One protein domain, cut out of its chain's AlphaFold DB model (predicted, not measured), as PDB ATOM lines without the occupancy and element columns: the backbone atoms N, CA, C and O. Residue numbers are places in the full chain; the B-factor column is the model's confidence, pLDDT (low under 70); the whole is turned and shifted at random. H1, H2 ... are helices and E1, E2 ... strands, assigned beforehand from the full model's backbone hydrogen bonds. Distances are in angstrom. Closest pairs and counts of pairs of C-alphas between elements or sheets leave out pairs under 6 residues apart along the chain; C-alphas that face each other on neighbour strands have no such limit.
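AT A GLANCE: This is residues 3 to 46 and 68 to 97 of the 104 residues of an uncharacterized protein of Muricauda sp. TY007 (UniProt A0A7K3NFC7). Picture an elongated body with the small two-strand ribbon of E1 and E2, and the short helix H2 beside it, at one end and the helix H3 at the other, while the helix H4 and the single turn H1 lie between these ends. E3 runs along one side, where residues 3 to 4 pair with it, antiparallel. The printed part has 74 residues, with four named helices and three named strands in the order H1, E1, H2, H3, H4, E2, E3; the one sheet has the order E1 - E2, antiparallel, and the class is mixed, helices and strands. The whole is compact, with a radius of gyration of the C-alphas of 12.0 A, and spans 35 by 22 by 19 A.

IN THESE COORDINATES: Find C-alpha 5 at (191.099, 280.147, 171.302), where H1 begins; it runs to residue 8. Next look for E1 at residues 17 to 19, 7.1 A long, and H2 at residues 20 to 24. H3, residues 30 to 40, starts from C-alpha 30 at (197.271, 268.259, 173.181) and is 15.3 A long. After the cut, H4 takes residues 72 to 82, also 15.3 A. E2 is residues 87 to 89, 7.0 A, and E3 is residues 94 to 96, 6.8 A, ending at C-alpha 96, (188.124, 278.486, 161.349).

HOW THE PARTS SIT: Begin at H1: it only just touches H3, with 3 pairs of C-alphas within 8 A, the closest being Ile 8 and Phe 32 at 5.7 A. The closest C-alphas of H1 and E3 are those of Leu 5 and Ala 94, 5.6 A apart. E3 pairs with no named strand. Go on to E1, which is antiparallel to E2 at 153 degrees; N 18 and O 88 are within hydrogen-bond range at 2.9 A, and so are N 88 and O 18 at 2.9 A. H2 touches H4, with the C-alphas of Leu 24 and Lys 76 closest at 6.5 A. H3 and H4 are apart, but only just: their closest C-alphas are 8.3 A apart. In H2, H3 and H4 every O i to N i+4 pair is within hydrogen-bond range; H1, with 4 residues, is too short for such a pair.

THE WHOLE: Look at Ser 14 and Ser 68 for the two C-alphas farthest apart, 37.9 A. Residues 47 to 67 are not printed, and C-alphas 46 and 68 are 13.9 A apart across this cut, which lies in the link from H3 to H4. Near it, residues 43 to 44 pair with residues 69 to 70, parallel. Of the links that are printed whole, H1 to E1 is short and the others are tight. The mean pLDDT of the printed part is 90.9, and no printed residue is under 70.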
ATOM      1  N   ALA A   3     187.183 276.335 166.201       94.00
ATOM      2  CA  ALA A   3     187.672 276.180 167.573       94.00
ATOM      3  C   ALA A   3     187.802 277.546 168.256       94.00
ATOM      4  O   ALA A   3     188.311 278.486 167.642       94.00
ATOM      5  N   ILE A   4     187.358 277.656 169.510       96.56
ATOM      6  CA  ILE A   4     187.618 278.862 170.315       96.56
ATOM      7  C   ILE A   4     189.077 278.870 170.773       96.56
ATOM      8  O   ILE A   4     189.669 277.810 170.987       96.56
ATOM      9  N   LEU A   5     189.676 280.045 170.952       95.62
ATOM     10  CA  LEU A   5     191.099 280.147 171.302       95.62
ATOM     11  C   LEU A   5     191.437 279.437 172.619       95.62
ATOM     12  O   LEU A   5     192.486 278.803 172.725       95.62
ATOM     13  N   GLY A   6     190.520 279.438 173.583       95.25
ATOM     14  CA  GLY A   6     190.661 278.718 174.842       95.25
ATOM     15  C   GLY A   6     190.616 277.192 174.708       95.25
ATOM     16  O   GLY A   6     191.051 276.493 175.621       95.25
ATOM     17  N   GLU A   7     190.131 276.638 173.595       94.75
ATOM     18  CA  GLU A   7     190.295 275.212 173.274       94.75
ATOM     19  C   GLU A   7     191.670 274.924 172.666       94.75
ATOM     20  O   GLU A   7     192.166 273.809 172.811       94.75
ATOM     21  N   ILE A   8     192.270 275.911 171.998       94.62
ATOM     22  CA  ILE A   8     193.562 275.792 171.319       94.62
ATOM     23  C   ILE A   8     194.702 275.916 172.329       94.62
ATOM     24  O   ILE A   8     195.584 275.059 172.364       94.62
ATOM     25  N   PHE A   9     194.672 276.955 173.162       96.12
ATOM     26  CA  PHE A   9     195.784 277.340 174.025       96.12
ATOM     27  C   PHE A   9     195.578 276.939 175.485       96.12
ATOM     28  O   PHE A   9     194.459 276.902 176.007       96.12
ATOM     29  N   VAL A  10     196.686 276.658 176.164       94.31
ATOM     30  CA  VAL A  10     196.769 276.628 177.624       94.31
ATOM     31  C   VAL A  10     196.919 278.074 178.091       94.31
ATOM     32  O   VAL A  10     197.878 278.748 177.732       94.31
ATOM     33  N   TYR A  11     195.953 278.570 178.861       95.25
ATOM     34  CA  TYR A  11     195.904 279.969 179.288       95.25
ATOM     35  C   TYR A  11     195.456 280.086 180.745       95.25
ATOM     36  O   TYR A  11     194.914 279.136 181.313       95.25
ATOM     37  N   ASN A  12     195.679 281.257 181.349       93.38
ATOM     38  CA  ASN A  12     195.204 281.565 182.694       93.38
ATOM     39  C   ASN A  12     193.760 282.097 182.620       93.38
ATOM     40  O   ASN A  12     193.569 283.193 182.092       93.38
ATOM     41  N   PRO A  13     192.751 281.411 183.193       91.56
ATOM     42  CA  PRO A  13     191.362 281.881 183.168       91.56
ATOM     43  C   PRO A  13     191.153 283.255 183.820       91.56
ATOM     44  O   PRO A  13     190.219 283.968 183.472       91.56
ATOM     45  N   SER A  14     192.044 283.663 184.731       93.88
ATOM     46  CA  SER A  14     191.990 284.984 185.376       93.88
ATOM     47  C   SER A  14     192.432 286.125 184.449       93.88
ATOM     48  O   SER A  14     192.196 287.292 184.751       93.88
ATOM     49  N   GLN A  15     193.082 285.804 183.326       93.31
ATOM     50  CA  GLN A  15     193.493 286.753 182.297       93.31
ATOM     51  C   GLN A  15     193.084 286.202 180.923       93.31
ATOM     52  O   GLN A  15     193.911 285.639 180.215       93.31
ATOM     53  N   PRO A  16     191.814 286.354 180.513       93.94
ATOM     54  CA  PRO A  16     191.316 285.749 179.280       93.94
ATOM     55  C   PRO A  16     191.690 286.535 178.015       93.94
ATOM     56  O   PRO A  16     191.396 286.074 176.917       93.94
ATOM     57  N   VAL A  17     192.317 287.712 178.136       96.69
ATOM     58  CA  VAL A  17     192.659 288.580 176.998       96.69
ATOM     59  C   VAL A  17     194.166 288.613 176.767       96.69
ATOM     60  O   VAL A  17     194.934 288.965 177.665       96.69
ATOM     61  N   TYR A  18     194.576 288.311 175.536       96.69
ATOM     62  CA  TYR A  18     195.973 288.252 175.108       96.69
ATOM     63  C   TYR A  18     196.196 289.106 173.859       96.69
ATOM     64  O   TYR A  18     195.303 289.243 173.023       96.69
ATOM     65  N   THR A  19     197.394 289.682 173.710       96.31
ATOM     66  CA  THR A  19     197.822 290.206 172.403       96.31
ATOM     67  C   THR A  19     198.143 289.049 171.465       96.31
ATOM     68  O   THR A  19     198.384 287.931 171.926       96.31
ATOM     69  N   LYS A  20     198.172 289.302 170.153       93.50
ATOM     70  CA  LYS A  20     198.561 288.288 169.159       93.50
ATOM     71  C   LYS A  20     199.913 287.652 169.494       93.50
ATOM     72  O   LYS A  20     200.046 286.432 169.465       93.50
ATOM     73  N   GLU A  21     200.900 288.469 169.844       93.56
ATOM     74  CA  GLU A  21     202.262 288.019 170.132       93.56
ATOM     75  C   GLU A  21     202.274 287.130 171.375       93.56
ATOM     76  O   GLU A  21     202.824 286.036 171.332       93.56
ATOM     77  N   ALA A  22     201.611 287.558 172.455       94.19
ATOM     78  CA  ALA A  22     201.520 286.782 173.687       94.19
ATOM     79  C   ALA A  22     200.765 285.460 173.477       94.19
ATOM     80  O   ALA A  22     201.177 284.429 173.998       94.19
ATOM     81  N   LEU A  23     199.696 285.481 172.676       94.12
ATOM     82  CA  LEU A  23     198.904 284.305 172.330       94.12
ATOM     83  C   LEU A  23     199.751 283.241 171.613       94.12
ATOM     84  O   LEU A  23     199.690 282.069 171.968       94.12
ATOM     85  N   LEU A  24     200.571 283.636 170.633       92.75
ATOM     86  CA  LEU A  24     201.407 282.712 169.849       92.75
ATOM     87  C   LEU A  24     202.585 282.111 170.645       92.75
ATOM     88  O   LEU A  24     203.191 281.127 170.203       92.75
ATOM     89  N   GLN A  25     202.892 282.674 171.817       93.62
ATOM     90  CA  GLN A  25     203.858 282.115 172.768       93.62
ATOM     91  C   GLN A  25     203.238 281.095 173.730       93.62
ATOM     92  O   GLN A  25     203.982 280.382 174.397       93.62
ATOM     93  N   LEU A  26     201.907 280.993 173.802       93.69
ATOM     94  CA  LEU A  26     201.256 280.007 174.659       93.69
ATOM     95  C   LEU A  26     201.427 278.590 174.113       93.69
ATOM     96  O   LEU A  26     201.456 278.350 172.899       93.69
ATOM     97  N   ASP A  27     201.460 277.639 175.040       92.62
ATOM     98  CA  ASP A  27     201.385 276.225 174.710       92.62
ATOM     99  C   ASP A  27     200.006 275.857 174.172       92.62
ATOM    100  O   ASP A  27     198.976 276.425 174.544       92.62
ATOM    101  N   MET A  28     199.985 274.857 173.296       92.44
ATOM    102  CA  MET A  28     198.752 274.327 172.727       92.44
ATOM    103  C   MET A  28     198.293 273.094 173.494       92.44
ATOM    104  O   MET A  28     199.084 272.223 173.858       92.44
ATOM    105  N   LYS A  29     196.982 272.979 173.692       93.00
ATOM    106  CA  LYS A  29     196.375 271.807 174.319       93.00
ATOM    107  C   LYS A  29     196.533 270.591 173.408       93.00
ATOM    108  O   LYS A  29     196.054 270.585 172.276       93.00
ATOM    109  N   MET A  30     197.103 269.508 173.935       89.56
ATOM    110  CA  MET A  30     197.271 268.259 173.181       89.56
ATOM    111  C   MET A  30     195.937 267.692 172.666       89.56
ATOM    112  O   MET A  30     195.862 267.170 171.556       89.56
ATOM    113  N   ALA A  31     194.848 267.876 173.422       90.75
ATOM    114  CA  ALA A  31     193.504 267.481 172.998       90.75
ATOM    115  C   ALA A  31     193.056 268.196 171.708       90.75
ATOM    116  O   ALA A  31     192.430 267.582 170.841       90.75
ATOM    117  N   PHE A  32     193.407 269.478 171.554       93.38
ATOM    118  CA  PHE A  32     193.149 270.223 170.326       93.38
ATOM    119  C   PHE A  32     193.995 269.698 169.169       93.38
ATOM    120  O   PHE A  32     193.447 269.443 168.099       93.38
ATOM    121  N   ILE A  33     195.288 269.461 169.397       89.81
ATOM    122  CA  ILE A  33     196.206 268.928 168.381       89.81
ATOM    123  C   ILE A  33     195.696 267.586 167.839       89.81
ATOM    124  O   ILE A  33     195.587 267.402 166.630       89.81
ATOM    125  N   GLN A  34     195.283 266.671 168.716       89.81
ATOM    126  CA  GLN A  34     194.716 265.377 168.320       89.81
ATOM    127  C   GLN A  34     193.369 265.505 167.594       89.81
ATOM    128  O   GLN A  34     193.029 264.689 166.732       89.81
ATOM    129  N   ARG A  35     192.550 266.497 167.961       92.38
ATOM    130  CA  ARG A  35     191.292 266.801 167.265       92.38
ATOM    131  C   ARG A  35     191.574 267.341 165.861       92.38
ATOM    132  O   ARG A  35     190.925 266.902 164.915       92.38
ATOM    133  N   LEU A  36     192.569 268.215 165.720       89.62
ATOM    134  CA  LEU A  36     193.007 268.766 164.441       89.62
ATOM    135  C   LEU A  36     193.634 267.694 163.539       89.62
ATOM    136  O   LEU A  36     193.269 267.613 162.372       89.62
ATOM    137  N   ALA A  37     194.481 266.817 164.079       87.19
ATOM    138  CA  ALA A  37     195.073 265.691 163.352       87.19
ATOM    139  C   ALA A  37     194.004 264.810 162.690       87.19
ATOM    140  O   ALA A  37     194.041 264.559 161.487       87.19
ATOM    141  N   ARG A  38     192.974 264.437 163.459       88.00
ATOM    142  CA  ARG A  38     191.816 263.694 162.942       88.00
ATOM    143  C   ARG A  38     191.013 264.486 161.912       88.00
ATOM    144  O   ARG A  38     190.508 263.893 160.968       88.00
ATOM    145  N   HIS A  39     190.882 265.801 162.092       87.06
ATOM    146  CA  HIS A  39     190.161 266.655 161.147       87.06
ATOM    147  C   HIS A  39     190.860 266.746 159.787       87.06
ATOM    148  O   HIS A  39     190.182 266.755 158.763       87.06
ATOM    149  N   LEU A  40     192.192 266.815 159.792       83.62
ATOM    150  CA  LEU A  40     193.016 266.945 158.591       83.62
ATOM    151  C   LEU A  40     193.374 265.593 157.958       83.62
ATOM    152  O   LEU A  40     193.816 265.562 156.816       83.62
ATOM    153  N   GLY A  41     193.221 264.486 158.691       83.75
ATOM    154  CA  GLY A  41     193.733 263.182 158.264       83.75
ATOM    155  C   GLY A  41     195.264 263.114 158.262       83.75
ATOM    156  O   GLY A  41     195.834 262.350 157.491       83.75
ATOM    157  N   LEU A  42     195.923 263.921 159.102       83.62
ATOM    158  CA  LEU A  42     197.380 264.031 159.193       83.62
ATOM    159  C   LEU A  42     197.895 263.511 160.535       83.62
ATOM    160  O   LEU A  42     197.211 263.609 161.558       83.62
ATOM    161  N   LEU A  43     199.135 263.031 160.548       83.06
ATOM    162  CA  LEU A  43     199.856 262.713 161.777       83.06
ATOM    163  C   LEU A  43     200.389 263.991 162.439       83.06
ATOM    164  O   LEU A  43     200.777 264.941 161.767       83.06
ATOM    165  N   PHE A  44     200.435 264.018 163.767       82.31
ATOM    166  CA  PHE A  44     201.104 265.090 164.500       82.31
ATOM    167  C   PHE A  44     202.509 264.641 164.911       82.31
ATOM    168  O   PHE A  44     202.650 263.584 165.526       82.31
ATOM    169  N   ILE A  45     203.523 265.451 164.601       81.06
ATOM    170  CA  ILE A  45     204.911 265.231 165.023       81.06
ATOM    171  C   ILE A  45     205.268 266.274 166.085       81.06
ATOM    172  O   ILE A  45     205.255 267.479 165.816       81.06
ATOM    173  N   ASP A  46     205.601 265.806 167.292       74.31
ATOM    174  CA  ASP A  46     206.128 266.671 168.344       74.31
ATOM    175  C   ASP A  46     207.637 266.850 168.144       74.31
ATOM    176  O   ASP A  46     208.401 265.887 168.187       74.31
ATOM    177  N   SER A  68     201.813 264.333 154.916       74.69
ATOM    178  CA  SER A  68     201.302 263.250 155.772       74.69
ATOM    179  C   SER A  68     201.309 263.611 157.259       74.69
ATOM    180  O   SER A  68     200.741 262.894 158.087       74.69
ATOM    181  N   SER A  69     201.941 264.733 157.616       79.12
ATOM    182  CA  SER A  69     202.089 265.172 158.998       79.12
ATOM    183  C   SER A  69     202.149 266.692 159.144       79.12
ATOM    184  O   SER A  69     202.388 267.411 158.178       79.12
ATOM    185  N   PHE A  70     201.921 267.178 160.364       81.19
ATOM    186  CA  PHE A  70     202.091 268.578 160.749       81.19
ATOM    187  C   PHE A  70     202.723 268.687 162.140       81.19
ATOM    188  O   PHE A  70     202.649 267.772 162.967       81.19
ATOM    189  N   THR A  71     203.318 269.843 162.409       86.62
ATOM    190  CA  THR A  71     203.980 270.190 163.669       86.62
ATOM    191  C   THR A  71     203.261 271.338 164.381       86.62
ATOM    192  O   THR A  71     202.394 272.014 163.818       86.62
ATOM    193  N   LYS A  72     203.659 271.636 165.628       86.88
ATOM    194  CA  LYS A  72     203.184 272.837 166.344       86.88
ATOM    195  C   LYS A  72     203.519 274.125 165.575       86.88
ATOM    196  O   LYS A  72     202.739 275.074 165.618       86.88
ATOM    197  N   MET A  73     204.650 274.167 164.860       85.62
ATOM    198  CA  MET A  73     205.053 275.340 164.074       85.62
ATOM    199  C   MET A  73     204.097 275.615 162.915       85.62
ATOM    200  O   MET A  73     203.797 276.774 162.646       85.62
ATOM    201  N   ASP A  74     203.582 274.573 162.267       86.12
ATOM    202  CA  ASP A  74     202.640 274.718 161.153       86.12
ATOM    203  C   ASP A  74     201.323 275.335 161.624       86.12
ATOM    204  O   ASP A  74     200.798 276.260 161.000       86.12
ATOM    205  N   ILE A  75     200.841 274.906 162.797       89.06
ATOM    206  CA  ILE A  75     199.675 275.508 163.452       89.06
ATOM    207  C   ILE A  75     199.969 276.969 163.814       89.06
ATOM    208  O   ILE A  75     199.144 277.839 163.543       89.06
ATOM    209  N   LYS A  76     201.142 277.266 164.394       90.44
ATOM    210  CA  LYS A  76     201.529 278.643 164.751       90.44
ATOM    211  C   LYS A  76     201.583 279.555 163.527       90.44
ATOM    212  O   LYS A  76     201.010 280.637 163.582       90.44
ATOM    213  N   ARG A  77     202.188 279.113 162.420       89.56
ATOM    214  CA  ARG A  77     202.240 279.869 161.154       89.56
ATOM    215  C   ARG A  77     200.852 280.122 160.582       89.56
ATOM    216  O   ARG A  77     200.568 281.229 160.131       89.56
ATOM    217  N   PHE A  78     199.984 279.113 160.614       90.62
ATOM    218  CA  PHE A  78     198.592 279.279 160.209       90.62
ATOM    219  C   PHE A  78     197.901 280.350 161.064       90.62
ATOM    220  O   PHE A  78     197.375 281.321 160.527       90.62
ATOM    221  N   LEU A  79     197.975 280.229 162.392       91.69
ATOM    222  CA  LEU A  79     197.369 281.192 163.311       91.69
ATOM    223  C   LEU A  79     197.964 282.593 163.144       91.69
ATOM    224  O   LEU A  79     197.229 283.572 163.164       91.69
ATOM    225  N   GLU A  80     199.266 282.718 162.911       92.00
ATOM    226  CA  GLU A  80     199.910 284.001 162.643       92.00
ATOM    227  C   GLU A  80     199.359 284.683 161.383       92.00
ATOM    228  O   GLU A  80     199.137 285.896 161.402       92.00
ATOM    229  N   LYS A  81     199.083 283.922 160.316       90.56
ATOM    230  CA  LYS A  81     198.459 284.442 159.087       90.56
ATOM    231  C   LYS A  81     196.974 284.772 159.284       90.56
ATOM    232  O   LYS A  81     196.492 285.758 158.732       90.56
ATOM    233  N   THR A  82     196.244 283.969 160.057       90.38
ATOM    234  CA  THR A  82     194.787 284.114 160.232       90.38
ATOM    235  C   THR A  82     194.401 285.179 161.260       90.38
ATOM    236  O   THR A  82     193.385 285.853 161.104       90.38
ATOM    237  N   LEU A  83     195.196 285.350 162.313       91.94
ATOM    238  CA  LEU A  83     194.925 286.291 163.395       91.94
ATOM    239  C   LEU A  83     195.384 287.706 162.999       91.94
ATOM    240  O   LEU A  83     196.574 288.028 163.041       91.94
ATOM    241  N   THR A  84     194.433 288.571 162.637       92.31
ATOM    242  CA  THR A  84     194.678 289.955 162.183       92.31
ATOM    243  C   THR A  84     194.408 291.037 163.236       92.31
ATOM    244  O   THR A  84     194.992 292.115 163.163       92.31
ATOM    245  N   ALA A  85     193.559 290.772 164.231       91.62
ATOM    246  CA  ALA A  85     193.312 291.670 165.357       91.62
ATOM    247  C   ALA A  85     194.516 291.758 166.314       91.62
ATOM    248  O   ALA A  85     195.335 290.840 166.408       91.62
ATOM    249  N   SER A  86     194.599 292.868 167.055       90.69
ATOM    250  CA  SER A  86     195.675 293.141 168.020       90.69
ATOM    251  C   SER A  86     195.495 292.418 169.355       90.69
ATOM    252  O   SER A  86     196.476 292.139 170.047       90.69
ATOM    253  N   ARG A  87     194.248 292.122 169.734       94.88
ATOM    254  CA  ARG A  87     193.884 291.445 170.980       94.88
ATOM    255  C   ARG A  87     192.816 290.404 170.724       94.88
ATOM    256  O   ARG A  87     191.956 290.612 169.873       94.88
ATOM    257  N   TYR A  88     192.873 289.350 171.524       96.38
ATOM    258  CA  TYR A  88     191.942 288.243 171.476       96.38
ATOM    259  C   TYR A  88     191.474 287.839 172.863       96.38
ATOM    260  O   TYR A  88     192.261 287.855 173.813       96.38
ATOM    261  N   HIS A  89     190.216 287.436 172.959       97.12
ATOM    262  CA  HIS A  89     189.588 286.909 174.155       97.12
ATOM    263  C   HIS A  89     189.369 285.394 174.028       97.12
ATOM    264  O   HIS A  89     188.707 284.910 173.110       97.12
ATOM    265  N   MET A  90     189.904 284.637 174.985       95.00
ATOM    266  CA  MET A  90     190.021 283.174 174.934       95.00
ATOM    267  C   MET A  90     188.688 282.434 174.795       95.00
ATOM    268  O   MET A  90     188.628 281.383 174.162       95.00
ATOM    269  N   GLU A  91     187.622 282.969 175.379       94.62
ATOM    270  CA  GLU A  91     186.321 282.288 175.424       94.62
ATOM    271  C   GLU A  91     185.356 282.705 174.306       94.62
ATOM    272  O   GLU A  91     184.407 281.978 174.020       94.62
ATOM    273  N   SER A  92     185.581 283.858 173.666       94.06
ATOM    274  CA  SER A  92     184.667 284.400 172.651       94.06
ATOM    275  C   SER A  92     185.229 284.293 171.243       94.06
ATOM    276  O   SER A  92     184.472 284.075 170.294       94.06
ATOM    277  N   ASP A  93     186.546 284.432 171.102       96.25
ATOM    278  CA  ASP A  93     187.176 284.476 169.795       96.25
ATOM    279  C   ASP A  93     187.475 283.066 169.309       96.25
ATOM    280  O   ASP A  93     187.895 282.178 170.058       96.25
ATOM    281  N   ALA A  94     187.230 282.858 168.019       95.25
ATOM    282  CA  ALA A  94     187.329 281.562 167.381       95.25
ATOM    283  C   ALA A  94     188.067 281.662 166.053       95.25
ATOM    284  O   ALA A  94     188.034 282.690 165.379       95.25
ATOM    285  N   VAL A  95     188.680 280.549 165.666       93.75
ATOM    286  CA  VAL A  95     189.365 280.395 164.387       93.75
ATOM    287  C   VAL A  95     188.710 279.270 163.600       93.75
ATOM    288  O   VAL A  95     188.380 278.212 164.146       93.75
ATOM    289  N   GLU A  96     188.529 279.509 162.305       92.94
ATOM    290  CA  GLU A  96     188.124 278.486 161.349       92.94
ATOM    291  C   GLU A  96     189.362 277.801 160.778       92.94
ATOM    292  O   GLU A  96     190.136 278.394 160.031       92.94
ATOM    293  N   LEU A  97     189.552 276.535 161.142       87.69
ATOM    294  CA  LEU A  97     190.635 275.706 160.628       87.69
ATOM    295  C   LEU A  97     190.222 275.105 159.281       87.69
ATOM    296  O   LEU A  97     189.098 274.593 159.164       87.69
TER     297      LEU A  97